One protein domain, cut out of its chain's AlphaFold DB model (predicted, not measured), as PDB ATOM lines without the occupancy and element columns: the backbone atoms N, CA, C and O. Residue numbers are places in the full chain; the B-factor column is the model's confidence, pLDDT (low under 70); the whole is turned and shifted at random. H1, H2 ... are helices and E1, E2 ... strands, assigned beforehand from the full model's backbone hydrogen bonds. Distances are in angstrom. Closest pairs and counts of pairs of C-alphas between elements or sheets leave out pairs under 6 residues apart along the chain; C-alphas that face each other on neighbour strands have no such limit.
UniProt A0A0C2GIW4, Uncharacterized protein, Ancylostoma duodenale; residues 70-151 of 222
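Overview. This is residues 70 to 151 of the 222 residues of an uncharacterized protein of Ancylostoma duodenale (UniProt A0A0C2GIW4). A small two-stranded hairpin, E1 and E2, sits in the middle, and two helices, H2 and H3, run the same way from beside one another near their first residues, spreading apart as a narrow V. A second two-stranded hairpin, E3 and E4, and the short helix H1 lie farther out, and the chain between H2 and H3 folds back to pair briefly with E1, while residues 106 to 111 stick out. The printed part has 82 residues, with three named helices and four named strands in the order H1, E1, E2, H2, H3, E3, E4; each sheet is an antiparallel pair, and the class is mixed, helices and strands. The whole is compact, with a radius of gyration of the C-alphas of 12.3 A and spans of 32 by 25 by 24 A.

Along the chain. E1 is residues 81 to 84, 10.0 A long, and begins at C-alpha 81 at (-4.431, 44.314, 41.360). E2 is residues 88 to 90. H2, the longest helix, is residues 93 to 109 and measures 24.9 A, ending at C-alpha 109 at (6.892, 58.985, 21.997). H3 is residues 122 to 132 and measures 15.2 A. E3 is residues 139 to 142 and E4 is residues 145 to 148, ending at C-alpha 148 at (2.168, 33.347, 39.657). H1 is residues 70 to 76, 10.2 A long.

Arrangement. E1 and E2 form a hairpin, antiparallel at 162 degrees, with N 90 and O 81 within hydrogen-bond range at 3.2 A. Residues 83 to 84 of E1 also pair, antiparallel, with residues 118 to 119. The closest C-alphas of E2 and H2 are those of Val 90 and Gly 96, 6.0 A apart. H2 touches H3 with residues 93 to 97 alone, at a shallow tilt of 25 degrees, the same way; their closest C-alphas are those of Ile 93 and Leu 124, 6.7 A apart. In H1, H2 and H3 every O i to N i+4 pair is within hydrogen-bond range. E3 and E4 form a hairpin, antiparallel at 141 degrees, with N 140 and O 147 at 2.8 A. The closest C-alphas of E1 and E3 are those of Ser 84 and Leu 142, 6.9 A apart. H1 touches no helix; its closest C-alpha to E2 is that of Ile 76, 6.4 A from that of Lys 89.

Size, cuts and confidence. The two C-alphas farthest apart, those of Thr 109 and Thr 151, are 34.8 A from each other. The printed part has no cut. The link from H2 to H3, residues 110 to 121, is long. The mean pLDDT of the printed part is 83.5, and residues 86 to 87 and 113 to 115 are under 70.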
ATOM      1  N   ALA A  70      12.660  45.301  49.276       83.56
ATOM      2  CA  ALA A  70      11.759  44.730  50.267       83.56
ATOM      3  C   ALA A  70      10.531  45.633  50.441       83.56
ATOM      4  O   ALA A  70       9.398  45.156  50.389       83.56
ATOM      5  N   GLY A  71      10.733  46.946  50.540       83.44
ATOM      6  CA  GLY A  71       9.664  47.936  50.559       83.44
ATOM      7  C   GLY A  71       8.762  47.905  49.321       83.44
ATOM      8  O   GLY A  71       7.549  48.038  49.466       83.44
ATOM      9  N   ILE A  72       9.298  47.715  48.109       85.06
ATOM     10  CA  ILE A  72       8.483  47.574  46.887       85.06
ATOM     11  C   ILE A  72       7.606  46.326  46.989       85.06
ATOM     12  O   ILE A  72       6.391  46.427  46.826       85.06
ATOM     13  N   LEU A  73       8.210  45.182  47.319       85.44
ATOM     14  CA  LEU A  73       7.523  43.897  47.447       85.44
ATOM     15  C   LEU A  73       6.441  43.917  48.536       85.44
ATOM     16  O   LEU A  73       5.390  43.316  48.353       85.44
ATOM     17  N   HIS A  74       6.638  44.645  49.636       83.81
ATOM     18  CA  HIS A  74       5.580  44.852  50.627       83.81
ATOM     19  C   HIS A  74       4.488  45.789  50.103       83.81
ATOM     20  O   HIS A  74       3.303  45.499  50.248       83.81
ATOM     21  N   ARG A  75       4.860  46.906  49.463       84.38
ATOM     22  CA  ARG A  75       3.903  47.907  48.965       84.38
ATOM     23  C   ARG A  75       2.939  47.344  47.928       84.38
ATOM     24  O   ARG A  75       1.772  47.720  47.964       84.38
ATOM     25  N   ILE A  76       3.398  46.472  47.030       85.31
ATOM     26  CA  ILE A  76       2.525  45.848  46.021       85.31
ATOM     27  C   ILE A  76       1.443  44.967  46.660       85.31
ATOM     28  O   ILE A  76       0.353  44.877  46.114       85.31
ATOM     29  N   ARG A  77       1.688  44.393  47.848       85.25
ATOM     30  CA  ARG A  77       0.719  43.534  48.553       85.25
ATOM     31  C   ARG A  77      -0.436  44.289  49.212       85.25
ATOM     32  O   ARG A  77      -1.395  43.657  49.636       85.25
ATOM     33  N   PHE A  78      -0.370  45.617  49.302       83.44
ATOM     34  CA  PHE A  78      -1.499  46.423  49.780       83.44
ATOM     35  C   PHE A  78      -2.567  46.658  48.702       83.44
ATOM     36  O   PHE A  78      -3.633  47.179  49.019       83.44
ATOM     37  N   TYR A  79      -2.290  46.300  47.445       83.25
ATOM     38  CA  TYR A  79      -3.184  46.527  46.313       83.25
ATOM     39  C   TYR A  79      -3.776  45.203  45.852       83.25
ATOM     40  O   TYR A  79      -3.112  44.171  45.873       83.25
ATOM     41  N   LYS A  80      -5.043  45.240  45.429       80.44
ATOM     42  CA  LYS A  80      -5.753  44.050  44.948       80.44
ATOM     43  C   LYS A  80      -5.254  43.608  43.573       80.44
ATOM     44  O   LYS A  80      -5.268  42.416  43.283       80.44
ATOM     45  N   ILE A  81      -4.843  44.564  42.737       83.06
ATOM     46  CA  ILE A  81      -4.431  44.314  41.360       83.06
ATOM     47  C   ILE A  81      -2.994  44.792  41.167       83.06
ATOM     48  O   ILE A  81      -2.666  45.966  41.357       83.06
ATOM     49  N   LEU A  82      -2.134  43.865  40.767       83.00
ATOM     50  CA  LEU A  82      -0.756  44.131  40.388       83.00
ATOM     51  C   LEU A  82      -0.645  44.103  38.865       83.00
ATOM     52  O   LEU A  82      -1.219  43.218  38.229       83.00
ATOM     53  N   ILE A  83       0.103  45.047  38.289       77.44
ATOM     54  CA  ILE A  83       0.465  45.055  36.870       77.44
ATOM     55  C   ILE A  83       1.993  45.046  36.763       77.44
ATOM     56  O   ILE A  83       2.690  46.011  37.074       77.44
ATOM     57  N   SER A  84       2.530  43.923  36.309       74.31
ATOM     58  CA  SER A  84       3.938  43.750  35.989       74.31
ATOM     59  C   SER A  84       4.210  44.279  34.582       74.31
ATOM     60  O   SER A  84       3.979  43.574  33.606       74.31
ATOM     61  N   SER A  85       4.695  45.520  34.510       73.19
ATOM     62  CA  SER A  85       5.470  46.095  33.394       73.19
ATOM     63  C   SER A  85       6.721  46.762  33.985       73.19
ATOM     64  O   SER A  85       7.312  46.143  34.871       73.19
ATOM     65  N   ASP A  86       7.099  48.001  33.656       65.94
ATOM     66  CA  ASP A  86       7.985  48.821  34.520       65.94
ATOM     67  C   ASP A  86       7.261  49.232  35.841       65.94
ATOM     68  O   ASP A  86       7.255  50.382  36.253       65.94
ATOM     69  N   ILE A  87       6.632  48.225  36.467       61.16
ATOM     70  CA  ILE A  87       5.839  48.065  37.694       61.16
ATOM     71  C   ILE A  87       4.988  49.265  38.113       61.16
ATOM     72  O   ILE A  87       5.482  50.209  38.720       61.16
ATOM     73  N   GLU A  88       3.671  49.094  37.974       70.00
ATOM     74  CA  GLU A  88       2.643  49.976  38.532       70.00
ATOM     75  C   GLU A  88       1.580  49.148  39.280       70.00
ATOM     76  O   GLU A  88       1.365  47.963  39.002       70.00
ATOM     77  N   LYS A  89       0.921  49.755  40.270       77.69
ATOM     78  CA  LYS A  89      -0.085  49.110  41.129       77.69
ATOM     79  C   LYS A  89      -1.398  49.882  41.052       77.69
ATOM     80  O   LYS A  89      -1.402  51.103  41.168       77.69
ATOM     81  N   VAL A  90      -2.512  49.176  40.892       84.44
ATOM     82  CA  VAL A  90      -3.826  49.806  40.691       84.44
ATOM     83  C   VAL A  90      -4.880  49.182  41.601       84.44
ATOM     84  O   VAL A  90      -4.737  48.054  42.075       84.44
ATOM     85  N   ASN A  91      -5.943  49.931  41.891       83.00
ATOM     86  CA  ASN A  91      -7.027  49.453  42.754       83.00
ATOM     87  C   ASN A  91      -8.175  48.823  41.960       83.00
ATOM     88  O   ASN A  91      -8.878  47.960  42.489       83.00
ATOM     89  N   THR A  92      -8.369  49.253  40.712       87.75
ATOM     90  CA  THR A  92      -9.486  48.843  39.857       87.75
ATOM     91  C   THR A  92      -9.003  48.385  38.480       87.75
ATOM     92  O   THR A  92      -7.877  48.667  38.068       87.75
ATOM     93  N   ILE A  93      -9.864  47.659  37.764       89.12
ATOM     94  CA  ILE A  93      -9.606  47.218  36.385       89.12
ATOM     95  C   ILE A  93      -9.552  48.421  35.439       89.12
ATOM     96  O   ILE A  93      -8.680  48.486  34.580       89.12
ATOM     97  N   GLU A  94     -10.432  49.404  35.635       89.81
ATOM     98  CA  GLU A  94     -10.485  50.643  34.850       89.81
ATOM     99  C   GLU A  94      -9.171  51.427  34.941       89.81
ATOM    100  O   GLU A  94      -8.616  51.818  33.913       89.81
ATOM    101  N   ASP A  95      -8.622  51.572  36.152       87.94
ATOM    102  CA  ASP A  95      -7.308  52.189  36.366       87.94
ATOM    103  C   ASP A  95      -6.197  51.411  35.646       87.94
ATOM    104  O   ASP A  95      -5.285  52.008  35.078       87.94
ATOM    105  N   GLY A  96      -6.281  50.077  35.636       86.94
ATOM    106  CA  GLY A  96      -5.325  49.216  34.939       86.94
ATOM    107  C   GLY A  96      -5.364  49.368  33.418       86.94
ATOM    108  O   GLY A  96      -4.314  49.458  32.779       86.94
ATOM    109  N   LEU A  97      -6.564  49.453  32.836       89.81
ATOM    110  CA  LEU A  97      -6.749  49.724  31.408       89.81
ATOM    111  C   LEU A  97      -6.233  51.117  31.040       89.81
ATOM    112  O   LEU A  97      -5.535  51.278  30.038       89.81
ATOM    113  N   LYS A  98      -6.542  52.119  31.871       89.69
ATOM    114  CA  LYS A  98      -6.050  53.487  31.703       89.69
ATOM    115  C   LYS A  98      -4.522  53.529  31.729       89.69
ATOM    116  O   LYS A  98      -3.923  54.052  30.793       89.69
ATOM    117  N   PHE A  99      -3.904  52.909  32.735       87.88
ATOM    118  CA  PHE A  99      -2.450  52.820  32.863       87.88
ATOM    119  C   PHE A  99      -1.793  52.183  31.636       87.88
ATOM    120  O   PHE A  99      -0.792  52.701  31.140       87.88
ATOM    121  N   TYR A 100      -2.346  51.077  31.129       88.75
ATOM    122  CA  TYR A 100      -1.822  50.425  29.929       88.75
ATOM    123  C   TYR A 100      -1.809  51.384  28.730       88.75
ATOM    124  O   TYR A 100      -0.775  51.527  28.074       88.75
ATOM    125  N   ASN A 101      -2.928  52.073  28.476       88.50
ATOM    126  CA  ASN A 101      -3.053  52.981  27.335       88.50
ATOM    127  C   ASN A 101      -2.096  54.181  27.462       88.50
ATOM    128  O   ASN A 101      -1.343  54.456  26.530       88.50
ATOM    129  N   GLU A 102      -2.068  54.838  28.627       88.50
ATOM    130  CA  GLU A 102      -1.193  55.994  28.887       88.50
ATOM    131  C   GLU A 102       0.291  55.617  28.802       88.50
ATOM    132  O   GLU A 102       1.093  56.339  28.210       88.50
ATOM    133  N   SER A 103       0.662  54.452  29.341       85.50
ATOM    134  CA  SER A 103       2.040  53.959  29.269       85.50
ATOM    135  C   SER A 103       2.453  53.681  27.826       85.50
ATOM    136  O   SER A 103       3.526  54.098  27.397       85.50
ATOM    137  N   LYS A 104       1.612  53.008  27.033       84.94
ATOM    138  CA  LYS A 104       1.930  52.734  25.626       84.94
ATOM    139  C   LYS A 104       2.122  54.021  24.825       84.94
ATOM    140  O   LYS A 104       3.085  54.100  24.070       84.94
ATOM    141  N   GLU A 105       1.267  55.022  25.015       85.62
ATOM    142  CA  GLU A 105       1.381  56.319  24.335       85.62
ATOM    143  C   GLU A 105       2.664  57.072  24.736       85.62
ATOM    144  O   GLU A 105       3.427  57.541  23.882       85.62
ATOM    145  N   LEU A 106       2.960  57.120  26.038       84.88
ATOM    146  CA  LEU A 106       4.145  57.798  26.559       84.88
ATOM    147  C   LEU A 106       5.439  57.185  26.011       84.88
ATOM    148  O   LEU A 106       6.322  57.901  25.540       84.88
ATOM    149  N   PHE A 107       5.558  55.857  26.051       79.81
ATOM    150  CA  PHE A 107       6.778  55.174  25.625       79.81
ATOM    151  C   PHE A 107       6.908  55.074  24.097       79.81
ATOM    152  O   PHE A 107       8.032  55.100  23.589       79.81
ATOM    153  N   GLN A 108       5.799  55.101  23.345       79.25
ATOM    154  CA  GLN A 108       5.832  55.278  21.886       79.25
ATOM    155  C   GLN A 108       6.483  56.604  21.481       79.25
ATOM    156  O   GLN A 108       7.251  56.634  20.523       79.25
ATOM    157  N   THR A 109       6.251  57.679  22.243       80.31
ATOM    158  CA  THR A 109       6.892  58.985  21.997       80.31
ATOM    159  C   THR A 109       8.423  58.907  22.095       80.31
ATOM    160  O   THR A 109       9.131  59.682  21.455       80.31
ATOM    161  N   ALA A 110       8.946  57.946  22.862       75.31
ATOM    162  CA  ALA A 110      10.374  57.709  23.046       75.31
ATOM    163  C   ALA A 110      10.948  56.590  22.149       75.31
ATOM    164  O   ALA A 110      12.095  56.197  22.354       75.31
ATOM    165  N   ASP A 111      10.173  56.060  21.191       71.56
ATOM    166  CA  ASP A 111      10.515  54.873  20.382       71.56
ATOM    167  C   ASP A 111      10.873  53.634  21.238       71.56
ATOM    168  O   ASP A 111      11.671  52.769  20.871       71.56
ATOM    169  N   VAL A 112      10.272  53.540  22.432       70.31
ATOM    170  CA  VAL A 112      10.421  52.409  23.352       70.31
ATOM    171  C   VAL A 112       9.121  51.616  23.359       70.31
ATOM    172  O   VAL A 112       8.063  52.113  23.724       70.31
ATOM    173  N   ASN A 113       9.185  50.340  22.989       68.56
ATOM    174  CA  ASN A 113       8.025  49.456  23.065       68.56
ATOM    175  C   ASN A 113       8.072  48.611  24.347       68.56
ATOM    176  O   ASN A 113       8.906  47.708  24.460       68.56
ATOM    177  N   LEU A 114       7.159  48.876  25.286       68.31
ATOM    178  CA  LEU A 114       6.932  48.039  26.467       68.31
ATOM    179  C   LEU A 114       6.210  46.752  26.052       68.31
ATOM    180  O   LEU A 114       5.077  46.809  25.588       68.31
ATOM    181  N   ARG A 115       6.854  45.588  26.194       61.44
ATOM    182  CA  ARG A 115       6.326  44.305  25.674       61.44
ATOM    183  C   ARG A 115       5.887  43.301  26.730       61.44
ATOM    184  O   ARG A 115       5.526  42.188  26.384       61.44
ATOM    185  N   VAL A 116       5.957  43.646  28.010       70.31
ATOM    186  CA  VAL A 116       5.631  42.693  29.073       70.31
ATOM    187  C   VAL A 116       4.651  43.361  30.012       70.31
ATOM    188  O   VAL A 116       5.060  44.099  30.900       70.31
ATOM    189  N   TYR A 117       3.365  43.137  29.763       84.12
ATOM    190  CA  TYR A 117       2.297  43.427  30.708       84.12
ATOM    191  C   TYR A 117       1.772  42.095  31.227       84.12
ATOM    192  O   TYR A 117       1.508  41.185  30.449       84.12
ATOM    193  N   ALA A 118       1.635  41.974  32.539       86.75
ATOM    194  CA  ALA A 118       0.964  40.847  33.167       86.75
ATOM    195  C   ALA A 118       0.276  41.312  34.444       86.75
ATOM    196  O   ALA A 118       0.801  42.167  35.152       86.75
ATOM    197  N   SER A 119      -0.879  40.749  34.759       88.62
ATOM    198  CA  SER A 119      -1.670  41.111  35.929       88.62
ATOM    199  C   SER A 119      -2.174  39.886  36.681       88.62
ATOM    200  O   SER A 119      -2.325  38.823  36.093       88.62
ATOM    201  N   ASN A 120      -2.479  40.020  37.974       88.44
ATOM    202  CA  ASN A 120      -3.271  39.016  38.696       88.44
ATOM    203  C   ASN A 120      -4.779  39.096  38.395       88.44
ATOM    204  O   ASN A 120      -5.537  38.242  38.847       88.44
ATOM    205  N   ALA A 121      -5.231  40.094  37.631       89.19
ATOM    206  CA  ALA A 121      -6.604  40.162  37.153       89.19
ATOM    207  C   ALA A 121      -6.733  39.521  35.764       89.19
ATOM    208  O   ALA A 121      -6.164  40.005  34.785       89.19
ATOM    209  N   THR A 122      -7.540  38.460  35.666       88.38
ATOM    210  CA  THR A 122      -7.779  37.724  34.413       88.38
ATOM    211  C   THR A 122      -8.342  38.614  33.305       88.38
ATOM    212  O   THR A 122      -7.936  38.495  32.155       88.38
ATOM    213  N   GLU A 123      -9.232  39.546  33.650       89.50
ATOM    214  CA  GLU A 123      -9.842  40.496  32.708       89.50
ATOM    215  C   GLU A 123      -8.795  41.413  32.058       89.50
ATOM    216  O   GLU A 123      -8.824  41.624  30.847       89.50
ATOM    217  N   LEU A 124      -7.826  41.902  32.843       89.25
ATOM    218  CA  LEU A 124      -6.718  42.707  32.324       89.25
ATOM    219  C   LEU A 124      -5.785  41.875  31.450       89.25
ATOM    220  O   LEU A 124      -5.395  42.335  30.383       89.25
ATOM    221  N   ASN A 125      -5.462  40.646  31.862       89.19
ATOM    222  CA  ASN A 125      -4.631  39.763  31.043       89.19
ATOM    223  C   ASN A 125      -5.277  39.478  29.692       89.19
ATOM    224  O   ASN A 125      -4.599  39.607  28.685       89.19
ATOM    225  N   HIS A 126      -6.575  39.173  29.646       89.50
ATOM    226  CA  HIS A 126      -7.271  38.976  28.375       89.50
ATOM    227  C   HIS A 126      -7.204  40.210  27.476       89.50
ATOM    228  O   HIS A 126      -6.930  40.081  26.285       89.50
ATOM    229  N   TYR A 127      -7.382  41.405  28.044       89.31
ATOM    230  CA  TYR A 127      -7.232  42.647  27.290       89.31
ATOM    231  C   TYR A 127      -5.805  42.823  26.743       89.31
ATOM    232  O   TYR A 127      -5.627  43.177  25.578       89.31
ATOM    233  N   PHE A 128      -4.779  42.550  27.552       89.19
ATOM    234  CA  PHE A 128      -3.382  42.630  27.117       89.19
ATOM    235  C   PHE A 128      -3.061  41.603  26.024       89.19
ATOM    236  O   PHE A 128      -2.442  41.959  25.026       89.19
ATOM    237  N   GLU A 129      -3.517  40.358  26.175       89.62
ATOM    238  CA  GLU A 129      -3.318  39.287  25.191       89.62
ATOM    239  C   GLU A 129      -3.962  39.630  23.842       89.62
ATOM    240  O   GLU A 129      -3.353  39.424  22.792       89.62
ATOM    241  N   GLU A 130      -5.170  40.203  23.855       88.38
ATOM    242  CA  GLU A 130      -5.859  40.644  22.640       88.38
ATOM    243  C   GLU A 130      -5.097  41.774  21.931       88.38
ATOM    244  O   GLU A 130      -4.940  41.751  20.708       88.38
ATOM    245  N   LYS A 131      -4.606  42.764  22.689       86.50
ATOM    246  CA  LYS A 131      -3.908  43.931  22.129       86.50
ATOM    247  C   LYS A 131      -2.502  43.619  21.635       86.50
ATOM    248  O   LYS A 131      -2.098  44.156  20.606       86.50
ATOM    249  N   GLU A 132      -1.764  42.777  22.351       84.62
ATOM    250  CA  GLU A 132      -0.379  42.435  22.012       84.62
ATOM    251  C   GLU A 132      -0.272  41.211  21.090       84.62
ATOM    252  O   GLU A 132       0.803  40.958  20.552       84.62
ATOM    253  N   GLN A 133      -1.368  40.467  20.886       83.12
ATOM    254  CA  GLN A 133      -1.392  39.199  20.142       83.12
ATOM    255  C   GLN A 133      -0.383  38.166  20.676       83.12
ATOM    256  O   GLN A 133       0.121  37.329  19.927       83.12
ATOM    257  N   ASP A 134      -0.096  38.218  21.977       82.62
ATOM    258  CA  ASP A 134       0.834  37.324  22.658       82.62
ATOM    259  C   ASP A 134       0.210  36.814  23.953       82.62
ATOM    260  O   ASP A 134      -0.501  37.542  24.644       82.62
ATOM    261  N   LYS A 135       0.458  35.546  24.276       84.94
ATOM    262  CA  LYS A 135      -0.151  34.897  25.435       84.94
ATOM    263  C   LYS A 135       0.668  35.185  26.686       84.94
ATOM    264  O   LYS A 135       1.875  34.941  26.724       84.94
ATOM    265  N   ILE A 136       0.004  35.599  27.759       84.81
ATOM    266  CA  ILE A 136       0.678  35.869  29.024       84.81
ATOM    267  C   ILE A 136       0.864  34.545  29.769       84.81
ATOM    268  O   ILE A 136      -0.086  33.844  30.115       84.81
ATOM    269  N   SER A 137       2.124  34.184  30.022       86.62
ATOM    270  CA  SER A 137       2.458  33.054  30.898       86.62
ATOM    271  C   SER A 137       1.891  33.281  32.301       86.62
ATOM    272  O   SER A 137       1.990  34.374  32.852       86.62
ATOM    273  N   GLU A 138       1.366  32.230  32.921       87.44
ATOM    274  CA  GLU A 138       0.886  32.286  34.305       87.44
ATOM    275  C   GLU A 138       2.010  32.629  35.296       87.44
ATOM    276  O   GLU A 138       1.788  33.281  36.313       87.44
ATOM    277  N   VAL A 139       3.235  32.189  35.003       88.75
ATOM    278  CA  VAL A 139       4.409  32.491  35.823       88.75
ATOM    279  C   VAL A 139       5.251  33.549  35.127       88.75
ATOM    280  O   VAL A 139       5.739  33.338  34.014       88.75
ATOM    281  N   GLN A 140       5.440  34.671  35.816       87.38
ATOM    282  CA  GLN A 140       6.146  35.863  35.357       87.38
ATOM    283  C   GLN A 140       7.373  36.141  36.219       87.38
ATOM    284  O   GLN A 140       7.436  35.752  37.385       87.38
ATOM    285  N   LYS A 141       8.373  36.830  35.662       86.31
ATOM    286  CA  LYS A 141       9.496  37.345  36.460       86.31
ATOM    287  C   LYS A 141       9.123  38.705  37.033       86.31
ATOM    288  O   LYS A 141       8.780  39.604  36.276       86.31
ATOM    289  N   LEU A 142       9.281  38.870  38.341       84.56
ATOM    290  CA  LEU A 142       9.002  40.113  39.053       84.56
ATOM    291  C   LEU A 142      10.147  40.409  40.029       84.56
ATOM    292  O   LEU A 142      10.345  39.684  40.999       84.56
ATOM    293  N   LEU A 143      10.924  41.466  39.767       83.44
ATOM    294  CA  LEU A 143      12.009  41.947  40.645       83.44
ATOM    295  C   LEU A 143      13.040  40.877  41.076       83.44
ATOM    296  O   LEU A 143      13.572  40.897  42.188       83.44
ATOM    297  N   GLY A 144      13.330  39.928  40.184       82.94
ATOM    298  CA  GLY A 144      14.249  38.810  40.437       82.94
ATOM    299  C   GLY A 144      13.595  37.573  41.063       82.94
ATOM    300  O   GLY A 144      14.239  36.531  41.134       82.94
ATOM    301  N   LEU A 145      12.320  37.655  41.450       86.31
ATOM    302  CA  LEU A 145      11.488  36.522  41.856       86.31
ATOM    303  C   LEU A 145      10.627  36.026  40.691       86.31
ATOM    304  O   LEU A 145      10.539  36.659  39.634       86.31
ATOM    305  N   GLN A 146       9.981  34.881  40.895       89.00
ATOM    306  CA  GLN A 146       8.863  34.458  40.063       89.00
ATOM    307  C   GLN A 146       7.543  34.814  40.746       89.00
ATOM    308  O   GLN A 146       7.440  34.775  41.969       89.00
ATOM    309  N   TRP A 147       6.540  35.163  39.956       90.31
ATOM    310  CA  TRP A 147       5.204  35.517  40.407       90.31
ATOM    311  C   TRP A 147       4.190  34.722  39.597       90.31
ATOM    312  O   TRP A 147       4.231  34.748  38.369       90.31
ATOM    313  N   ASN A 148       3.314  33.991  40.281       88.19
ATOM    314  CA  ASN A 148       2.168  33.347  39.657       88.19
ATOM    315  C   ASN A 148       0.999  34.339  39.660       88.19
ATOM    316  O   ASN A 148       0.522  34.727  40.726       88.19
ATOM    317  N   THR A 149       0.551  34.738  38.472       88.94
ATOM    318  CA  THR A 149      -0.501  35.741  38.291       88.94
ATOM    319  C   THR A 149      -1.867  35.240  38.752       88.94
ATOM    320  O   THR A 149      -2.620  35.995  39.352       88.94
ATOM    321  N   THR A 150      -2.186  33.962  38.539       86.69
ATOM    322  CA  THR A 150      -3.497  33.381  38.880       86.69
ATOM    323  C   THR A 150      -3.727  33.293  40.389       86.69
ATOM    324  O   THR A 150      -4.815  33.570  40.884       86.69
ATOM    325  N   THR A 151      -2.702  32.876  41.129       87.88
ATOM    326  CA  THR A 151      -2.763  32.644  42.582       87.88
ATOM    327  C   THR A 151      -2.225  33.815  43.400       87.88
ATOM    328  O   THR A 151      -2.308  33.788  44.624       87.88
TER     329      THR A 151